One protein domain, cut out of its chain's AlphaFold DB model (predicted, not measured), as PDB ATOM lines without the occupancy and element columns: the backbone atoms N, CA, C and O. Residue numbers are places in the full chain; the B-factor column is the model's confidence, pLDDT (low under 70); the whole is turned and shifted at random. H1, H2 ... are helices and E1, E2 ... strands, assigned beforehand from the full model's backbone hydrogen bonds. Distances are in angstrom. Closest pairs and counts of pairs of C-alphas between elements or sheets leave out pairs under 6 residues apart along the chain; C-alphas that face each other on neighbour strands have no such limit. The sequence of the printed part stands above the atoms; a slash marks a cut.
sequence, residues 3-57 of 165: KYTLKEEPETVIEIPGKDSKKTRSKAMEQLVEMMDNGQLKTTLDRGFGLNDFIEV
ATOM      1  N   LYS A   3      30.220  13.242  -8.309       90.50
ATOM      2  CA  LYS A   3      29.721  11.916  -8.663       90.50
ATOM      3  C   LYS A   3      30.283  10.901  -7.682       90.50
ATOM      4  O   LYS A   3      31.484  10.905  -7.419       90.50
ATOM      5  N   TYR A   4      29.425  10.043  -7.154       90.69
ATOM      6  CA  TYR A   4      29.822   8.954  -6.272       90.69
ATOM      7  C   TYR A   4      29.427   7.615  -6.872       90.69
ATOM      8  O   TYR A   4      28.403   7.509  -7.542       90.69
ATOM      9  N   THR A   5      30.224   6.595  -6.595       90.31
ATOM     10  CA  THR A   5      29.920   5.208  -6.927       90.31
ATOM     11  C   THR A   5      30.149   4.299  -5.722       90.31
ATOM     12  O   THR A   5      30.649   4.733  -4.677       90.31
ATOM     13  N   LEU A   6      29.739   3.044  -5.870       89.44
ATOM     14  CA  LEU A   6      29.798   1.995  -4.864       89.44
ATOM     15  C   LEU A   6      30.862   0.980  -5.281       89.44
ATOM     16  O   LEU A   6      31.052   0.714  -6.467       89.44
ATOM     17  N   LYS A   7      31.555   0.389  -4.311       84.44
ATOM     18  CA  LYS A   7      32.585  -0.619  -4.589       84.44
ATOM     19  C   LYS A   7      31.977  -1.901  -5.164       84.44
ATOM     20  O   LYS A   7      32.572  -2.542  -6.025       84.44
ATOM     21  N   GLU A   8      30.802  -2.263  -4.668       82.88
ATOM     22  CA  GLU A   8      30.052  -3.465  -5.018       82.88
ATOM     23  C   GLU A   8      29.340  -3.302  -6.368       82.88
ATOM     24  O   GLU A   8      29.156  -4.278  -7.092       82.88
ATOM     25  N   GLU A   9      29.002  -2.063  -6.735       81.31
ATOM     26  CA  GLU A   9      28.276  -1.734  -7.960       81.31
ATOM     27  C   GLU A   9      28.865  -0.484  -8.635       81.31
ATOM     28  O   GLU A   9      28.273   0.597  -8.592       81.31
ATOM     29  N   PRO A  10      30.034  -0.616  -9.290       82.19
ATOM     30  CA  PRO A  10      30.718   0.509  -9.929       82.19
ATOM     31  C   PRO A  10      29.941   1.108 -11.115       82.19
ATOM     32  O   PRO A  10      30.279   2.188 -11.593       82.19
ATOM     33  N   GLU A  11      28.906   0.418 -11.611       82.56
ATOM     34  CA  GLU A  11      28.001   0.938 -12.645       82.56
ATOM     35  C   GLU A  11      26.984   1.948 -12.096       82.56
ATOM     36  O   GLU A  11      26.445   2.757 -12.853       82.56
ATOM     37  N   THR A  12      26.706   1.920 -10.791       83.50
ATOM     38  CA  THR A  12      25.776   2.854 -10.159       83.50
ATOM     39  C   THR A  12      26.494   4.168  -9.882       83.50
ATOM     40  O   THR A  12      27.437   4.225  -9.090       83.50
ATOM     41  N   VAL A  13      26.032   5.243 -10.526       88.50
ATOM     42  CA  VAL A  13      26.570   6.596 -10.347       88.50
ATOM     43  C   VAL A  13      25.502   7.498  -9.738       88.50
ATOM     44  O   VAL A  13      24.429   7.681 -10.309       88.50
ATOM     45  N   ILE A  14      25.813   8.075  -8.578       89.12
ATOM     46  CA  ILE A  14      24.960   9.021  -7.857       89.12
ATOM     47  C   ILE A  14      25.541  10.424  -8.031       89.12
ATOM     48  O   ILE A  14      26.642  10.718  -7.556       89.12
ATOM     49  N   GLU A  15      24.803  11.302  -8.711       90.50
ATOM     50  CA  GLU A  15      25.235  12.671  -8.999       90.50
ATOM     51  C   GLU A  15      24.564  13.681  -8.061       90.50
ATOM     52  O   GLU A  15      23.344  13.830  -8.051       90.50
ATOM     53  N   ILE A  16      25.369  14.428  -7.301       90.75
ATOM     54  CA  ILE A  16      24.886  15.439  -6.353       90.75
ATOM     55  C   ILE A  16      25.417  16.830  -6.740       90.75
ATOM     56  O   ILE A  16      26.616  17.004  -6.998       90.75
ATOM     57  N   PRO A  17      24.577  17.882  -6.733       86.00
ATOM     58  CA  PRO A  17      25.052  19.245  -6.936       86.00
ATOM     59  C   PRO A  17      25.930  19.698  -5.757       86.00
ATOM     60  O   PRO A  17      25.496  19.723  -4.604       86.00
ATOM     61  N   GLY A  18      27.174  20.086  -6.051       86.50
ATOM     62  CA  GLY A  18      28.152  20.553  -5.064       86.50
ATOM     63  C   GLY A  18      29.568  20.037  -5.333       86.50
ATOM     64  O   GLY A  18      29.874  19.629  -6.455       86.50
ATOM     65  N   LYS A  19      30.409  20.096  -4.292       85.69
ATOM     66  CA  LYS A  19      31.752  19.486  -4.200       85.69
ATOM     67  C   LYS A  19      31.716  18.306  -3.220       85.69
ATOM     68  O   LYS A  19      30.768  18.223  -2.429       85.69
ATOM     69  N   ASP A  20      32.729  17.436  -3.233       86.38
ATOM     70  CA  ASP A  20      32.837  16.379  -2.221       86.38
ATOM     71  C   ASP A  20      32.885  16.977  -0.808       86.38
ATOM     72  O   ASP A  20      33.653  17.891  -0.503       86.38
ATOM     73  N   SER A  21      31.964  16.529   0.037       89.06
ATOM     74  CA  SER A  21      31.806  16.982   1.414       89.06
ATOM     75  C   SER A  21      30.903  16.016   2.170       89.06
ATOM     76  O   SER A  21      30.057  15.334   1.590       89.06
ATOM     77  N   LYS A  22      30.970  16.042   3.505       89.94
ATOM     78  CA  LYS A  22      30.055  15.257   4.347       89.94
ATOM     79  C   LYS A  22      28.577  15.520   4.013       89.94
ATOM     80  O   LYS A  22      27.778  14.597   4.014       89.94
ATOM     81  N   LYS A  23      28.227  16.767   3.670       88.62
ATOM     82  CA  LYS A  23      26.858  17.170   3.312       88.62
ATOM     83  C   LYS A  23      26.395  16.561   1.986       88.62
ATOM     84  O   LYS A  23      25.251  16.133   1.886       88.62
ATOM     85  N   THR A  24      27.252  16.543   0.968       90.94
ATOM     86  CA  THR A  24      26.919  15.963  -0.343       90.94
ATOM     87  C   THR A  24      26.918  14.436  -0.298       90.94
ATOM     88  O   THR A  24      26.049  13.837  -0.919       90.94
ATOM     89  N   ARG A  25      27.777  13.813   0.518       90.38
ATOM     90  CA  ARG A  25      27.727  12.369   0.815       90.38
ATOM     91  C   ARG A  25      26.463  11.961   1.579       90.38
ATOM     92  O   ARG A  25      25.895  10.918   1.287       90.38
ATOM     93  N   SER A  26      25.974  12.777   2.521       89.88
ATOM     94  CA  SER A  26      24.688  12.509   3.195       89.88
ATOM     95  C   SER A  26      23.516  12.513   2.219       89.88
ATOM     96  O   SER A  26      22.679  11.623   2.281       89.88
ATOM     97  N   LYS A  27      23.500  13.452   1.269       90.69
ATOM     98  CA  LYS A  27      22.498  13.460   0.194       90.69
ATOM     99  C   LYS A  27      22.628  12.257  -0.741       90.69
ATOM    100  O   LYS A  27      21.618  11.695  -1.142       90.69
ATOM    101  N   ALA A  28      23.856  11.846  -1.063       90.69
ATOM    102  CA  ALA A  28      24.084  10.630  -1.840       90.69
ATOM    103  C   ALA A  28      23.558   9.382  -1.110       90.69
ATOM    104  O   ALA A  28      23.005   8.496  -1.748       90.69
ATOM    105  N   MET A  29      23.667   9.337   0.223       89.94
ATOM    106  CA  MET A  29      23.093   8.268   1.046       89.94
ATOM    107  C   MET A  29      21.561   8.255   1.007       89.94
ATOM    108  O   MET A  29      20.974   7.191   0.859       89.94
ATOM    109  N   GLU A  30      20.912   9.416   1.115       90.69
ATOM    110  CA  GLU A  30      19.448   9.523   0.990       90.69
ATOM    111  C   GLU A  30      18.971   8.966  -0.360       90.69
ATOM    112  O   GLU A  30      18.047   8.157  -0.406       90.69
ATOM    113  N   GLN A  31      19.665   9.324  -1.443       88.06
ATOM    114  CA  GLN A  31      19.364   8.832  -2.787       88.06
ATOM    115  C   GLN A  31      19.664   7.332  -2.947       88.06
ATOM    116  O   GLN A  31      18.916   6.623  -3.611       88.06
ATOM    117  N   LEU A  32      20.720   6.822  -2.307       88.56
ATOM    118  CA  LEU A  32      21.050   5.395  -2.301       88.56
ATOM    119  C   LEU A  32      19.963   4.559  -1.611       88.56
ATOM    120  O   LEU A  32      19.585   3.512  -2.129       88.56
ATOM    121  N   VAL A  33      19.438   5.028  -0.477       87.62
ATOM    122  CA  VAL A  33      18.338   4.365   0.245       87.62
ATOM    123  C   VAL A  33      17.076   4.324  -0.615       87.62
ATOM    124  O   VAL A  33      16.448   3.278  -0.729       87.62
ATOM    125  N   GLU A  34      16.751   5.419  -1.301       88.19
ATOM    126  CA  GLU A  34      15.621   5.449  -2.234       88.19
ATOM    127  C   GLU A  34      15.811   4.464  -3.404       88.19
ATOM    128  O   GLU A  34      14.880   3.755  -3.787       88.19
ATOM    129  N   MET A  35      17.027   4.350  -3.948       85.12
ATOM    130  CA  MET A  35      17.350   3.357  -4.980       85.12
ATOM    131  C   MET A  35      17.246   1.915  -4.459       85.12
ATOM    132  O   MET A  35      16.828   1.029  -5.205       85.12
ATOM    133  N   MET A  36      17.588   1.668  -3.191       83.94
ATOM    134  CA  MET A  36      17.396   0.365  -2.541       83.94
ATOM    135  C   MET A  36      15.916   0.015  -2.399       83.94
ATOM    136  O   MET A  36      15.520  -1.089  -2.770       83.94
ATOM    137  N   ASP A  37      15.102   0.958  -1.922       85.62
ATOM    138  CA  ASP A  37      13.659   0.772  -1.737       85.62
ATOM    139  C   ASP A  37      12.940   0.539  -3.075       85.62
ATOM    140  O   ASP A  37      12.010  -0.265  -3.164       85.62
ATOM    141  N   ASN A  38      13.424   1.178  -4.142       86.00
ATOM    142  CA  ASN A  38      12.923   1.002  -5.505       86.00
ATOM    143  C   ASN A  38      13.500  -0.235  -6.226       86.00
ATOM    144  O   ASN A  38      13.180  -0.462  -7.395       86.00
ATOM    145  N   GLY A  39      14.356  -1.030  -5.569       81.50
ATOM    146  CA  GLY A  39      14.965  -2.234  -6.149       81.50
ATOM    147  C   GLY A  39      15.922  -1.956  -7.315       81.50
ATOM    148  O   GLY A  39      16.075  -2.796  -8.200       81.50
ATOM    149  N   GLN A  40      16.531  -0.770  -7.350       80.56
ATOM    150  CA  GLN A  40      17.408  -0.315  -8.435       80.56
ATOM    151  C   GLN A  40      18.880  -0.705  -8.243       80.56
ATOM    152  O   GLN A  40      19.654  -0.566  -9.188       80.56
ATOM    153  N   LEU A  41      19.269  -1.197  -7.062       79.19
ATOM    154  CA  LEU A  41      20.588  -1.798  -6.851       79.19
ATOM    155  C   LEU A  41      20.559  -3.274  -7.243       79.19
ATOM    156  O   LEU A  41      19.742  -4.050  -6.737       79.19
ATOM    157  N   LYS A  42      21.467  -3.673  -8.137       76.88
ATOM    158  CA  LYS A  42      21.635  -5.073  -8.548       76.88
ATOM    159  C   LYS A  42      22.365  -5.884  -7.477       76.88
ATOM    160  O   LYS A  42      22.283  -7.113  -7.483       76.88
ATOM    161  N   THR A  43      23.096  -5.217  -6.583       75.50
ATOM    162  CA  THR A  43      23.935  -5.848  -5.559       75.50
ATOM    163  C   THR A  43      23.498  -5.475  -4.142       75.50
ATOM    164  O   THR A  43      22.755  -4.522  -3.916       75.50
ATOM    165  N   THR A  44      23.932  -6.265  -3.159       77.25
ATOM    166  CA  THR A  44      23.704  -5.964  -1.741       77.25
ATOM    167  C   THR A  44      24.932  -5.262  -1.178       77.25
ATOM    168  O   THR A  44      26.043  -5.766  -1.329       77.25
ATOM    169  N   LEU A  45      24.726  -4.126  -0.516       79.25
ATOM    170  CA  LEU A  45      25.795  -3.375   0.144       79.25
ATOM    171  C   LEU A  45      26.343  -4.127   1.367       79.25
ATOM    172  O   LEU A  45      25.616  -4.876   2.032       79.25
ATOM    173  N   ASP A  46      27.606  -3.869   1.705       79.00
ATOM    174  CA  ASP A  46      28.243  -4.421   2.901       79.00
ATOM    175  C   ASP A  46      27.544  -3.962   4.197       79.00
ATOM    176  O   ASP A  46      27.052  -2.834   4.333       79.00
ATOM    177  N   ARG A  47      27.511  -4.849   5.204       73.12
ATOM    178  CA  ARG A  47      26.928  -4.538   6.519       73.12
ATOM    179  C   ARG A  47      27.721  -3.417   7.191       73.12
ATOM    180  O   ARG A  47      28.819  -3.652   7.687       73.12
ATOM    181  N   GLY A  48      27.114  -2.236   7.276       76.88
ATOM    182  CA  GLY A  48      27.721  -1.051   7.888       76.88
ATOM    183  C   GLY A  48      28.142   0.035   6.899       76.88
ATOM    184  O   GLY A  48      28.839   0.953   7.323       76.88
ATOM    185  N   PHE A  49      27.711  -0.046   5.632       82.75
ATOM    186  CA  PHE A  49      27.943   0.993   4.627       82.75
ATOM    187  C   PHE A  49      27.558   2.392   5.142       82.75
ATOM    188  O   PHE A  49      26.439   2.629   5.607       82.75
ATOM    189  N   GLY A  50      28.503   3.324   5.069       85.12
ATOM    190  CA  GLY A  50      28.400   4.683   5.579       85.12
ATOM    191  C   GLY A  50      28.917   5.732   4.593       85.12
ATOM    192  O   GLY A  50      29.338   5.453   3.478       85.12
ATOM    193  N   LEU A  51      28.906   7.000   5.016       86.25
ATOM    194  CA  LEU A  51      29.262   8.145   4.159       86.25
ATOM    195  C   LEU A  51      30.681   8.069   3.571       86.25
ATOM    196  O   LEU A  51      30.964   8.679   2.539       86.25
ATOM    197  N   ASN A  52      31.588   7.372   4.251       85.94
ATOM    198  CA  ASN A  52      32.985   7.269   3.843       85.94
ATOM    199  C   ASN A  52      33.215   6.183   2.787       85.94
ATOM    200  O   ASN A  52      34.249   6.222   2.131       85.94
ATOM    201  N   ASP A  53      32.255   5.274   2.607       88.50
ATOM    202  CA  ASP A  53      32.355   4.147   1.676       88.50
ATOM    203  C   ASP A  53      31.961   4.537   0.244       88.50
ATOM    204  O   ASP A  53      32.221   3.797  -0.703       88.50
ATOM    205  N   PHE A  54      31.402   5.738   0.060       88.81
ATOM    206  CA  PHE A  54      31.255   6.343  -1.259       88.81
ATOM    207  C   PHE A  54      32.618   6.626  -1.888       88.81
ATOM    208  O   PHE A  54      33.450   7.346  -1.323       88.81
ATOM    209  N   ILE A  55      32.795   6.122  -3.106       88.31
ATOM    210  CA  ILE A  55      33.965   6.386  -3.936       88.31
ATOM    211  C   ILE A  55      33.636   7.587  -4.818       88.31
ATOM    212  O   ILE A  55      32.732   7.519  -5.648       88.31
ATOM    213  N   GLU A  56      34.350   8.699  -4.637       88.44
ATOM    214  CA  GLU A  56      34.248   9.833  -5.558       88.44
ATOM    215  C   GLU A  56      34.763   9.397  -6.935       88.44
ATOM    216  O   GLU A  56      35.926   9.014  -7.095       88.44
ATOM    217  N   VAL A  57      33.889   9.462  -7.936       85.75
ATOM    218  CA  VAL A  57      34.265   9.265  -9.330       85.75
ATOM    219  C   VAL A  57      34.943  10.551  -9.770       85.75
ATOM    220  O   VAL A  57      34.300  11.505 -10.210       85.75
TER     221      VAL A  57
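This is residues 3 to 57 of the 165 residues of an uncharacterized protein of Acaryochloris marina (strain MBIC 11017) (UniProt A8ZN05). A small hairpin of two strands, E1 and E2, has one long helix, H1, over one face, nearer to E2 than to E1. After the helix a long stretch with no named element, residues 38 to 57, leads back to the hairpin, where residues 55 to 56 pair with E1. The printed part has 55 residues, with two named strands and then one named helix, in the order E1, E2, H1; the sheet E1 - E2 is antiparallel. The class is mixed, helices and strands, with under half of the residues in named elements. The whole is compact, with a radius of gyration of the C-alphas of 10.3 A and spans of 27 by 19 by 18 A.

Start at the hairpin of E1, residues 3 to 5, and E2, residues 13 to 16, whose directions stand at 145 degrees, antiparallel. Look for N 4 and O 14, 2.9 A apart, and N 14 and O 4, 2.8 A apart, both within hydrogen-bond range. On the chain's return, residues 55 to 56 form a short antiparallel pairing with residues 4 to 5 of E1. Now turn to H1, residues 22 to 37: its closest C-alpha pair with E2 is Ile 14 and Ala 28, 6.3 A apart. With E1 the closest C-alphas are those of Tyr 4 and Ala 28, 7.4 A apart. In H1 every O i to N i+4 pair is within hydrogen-bond range.

Find C-alpha 3 at (29.721, 11.916, -8.663), where E1 begins; it spans 6.9 A. E2 spans 9.8 A from Val 13 to Ile 16. H1 runs 22.7 A, from C-alpha 22 at (30.055, 15.257, 4.347) to C-alpha 37 at (13.659, 0.772, -1.737).

The two farthest C-alphas, those of Gly 18 and Arg 47, are 27.7 A apart. The printed part has no cut. The link from E1 to E2 is short, and that from E2 to H1 is tight. No printed residue of this model has a pLDDT under 70.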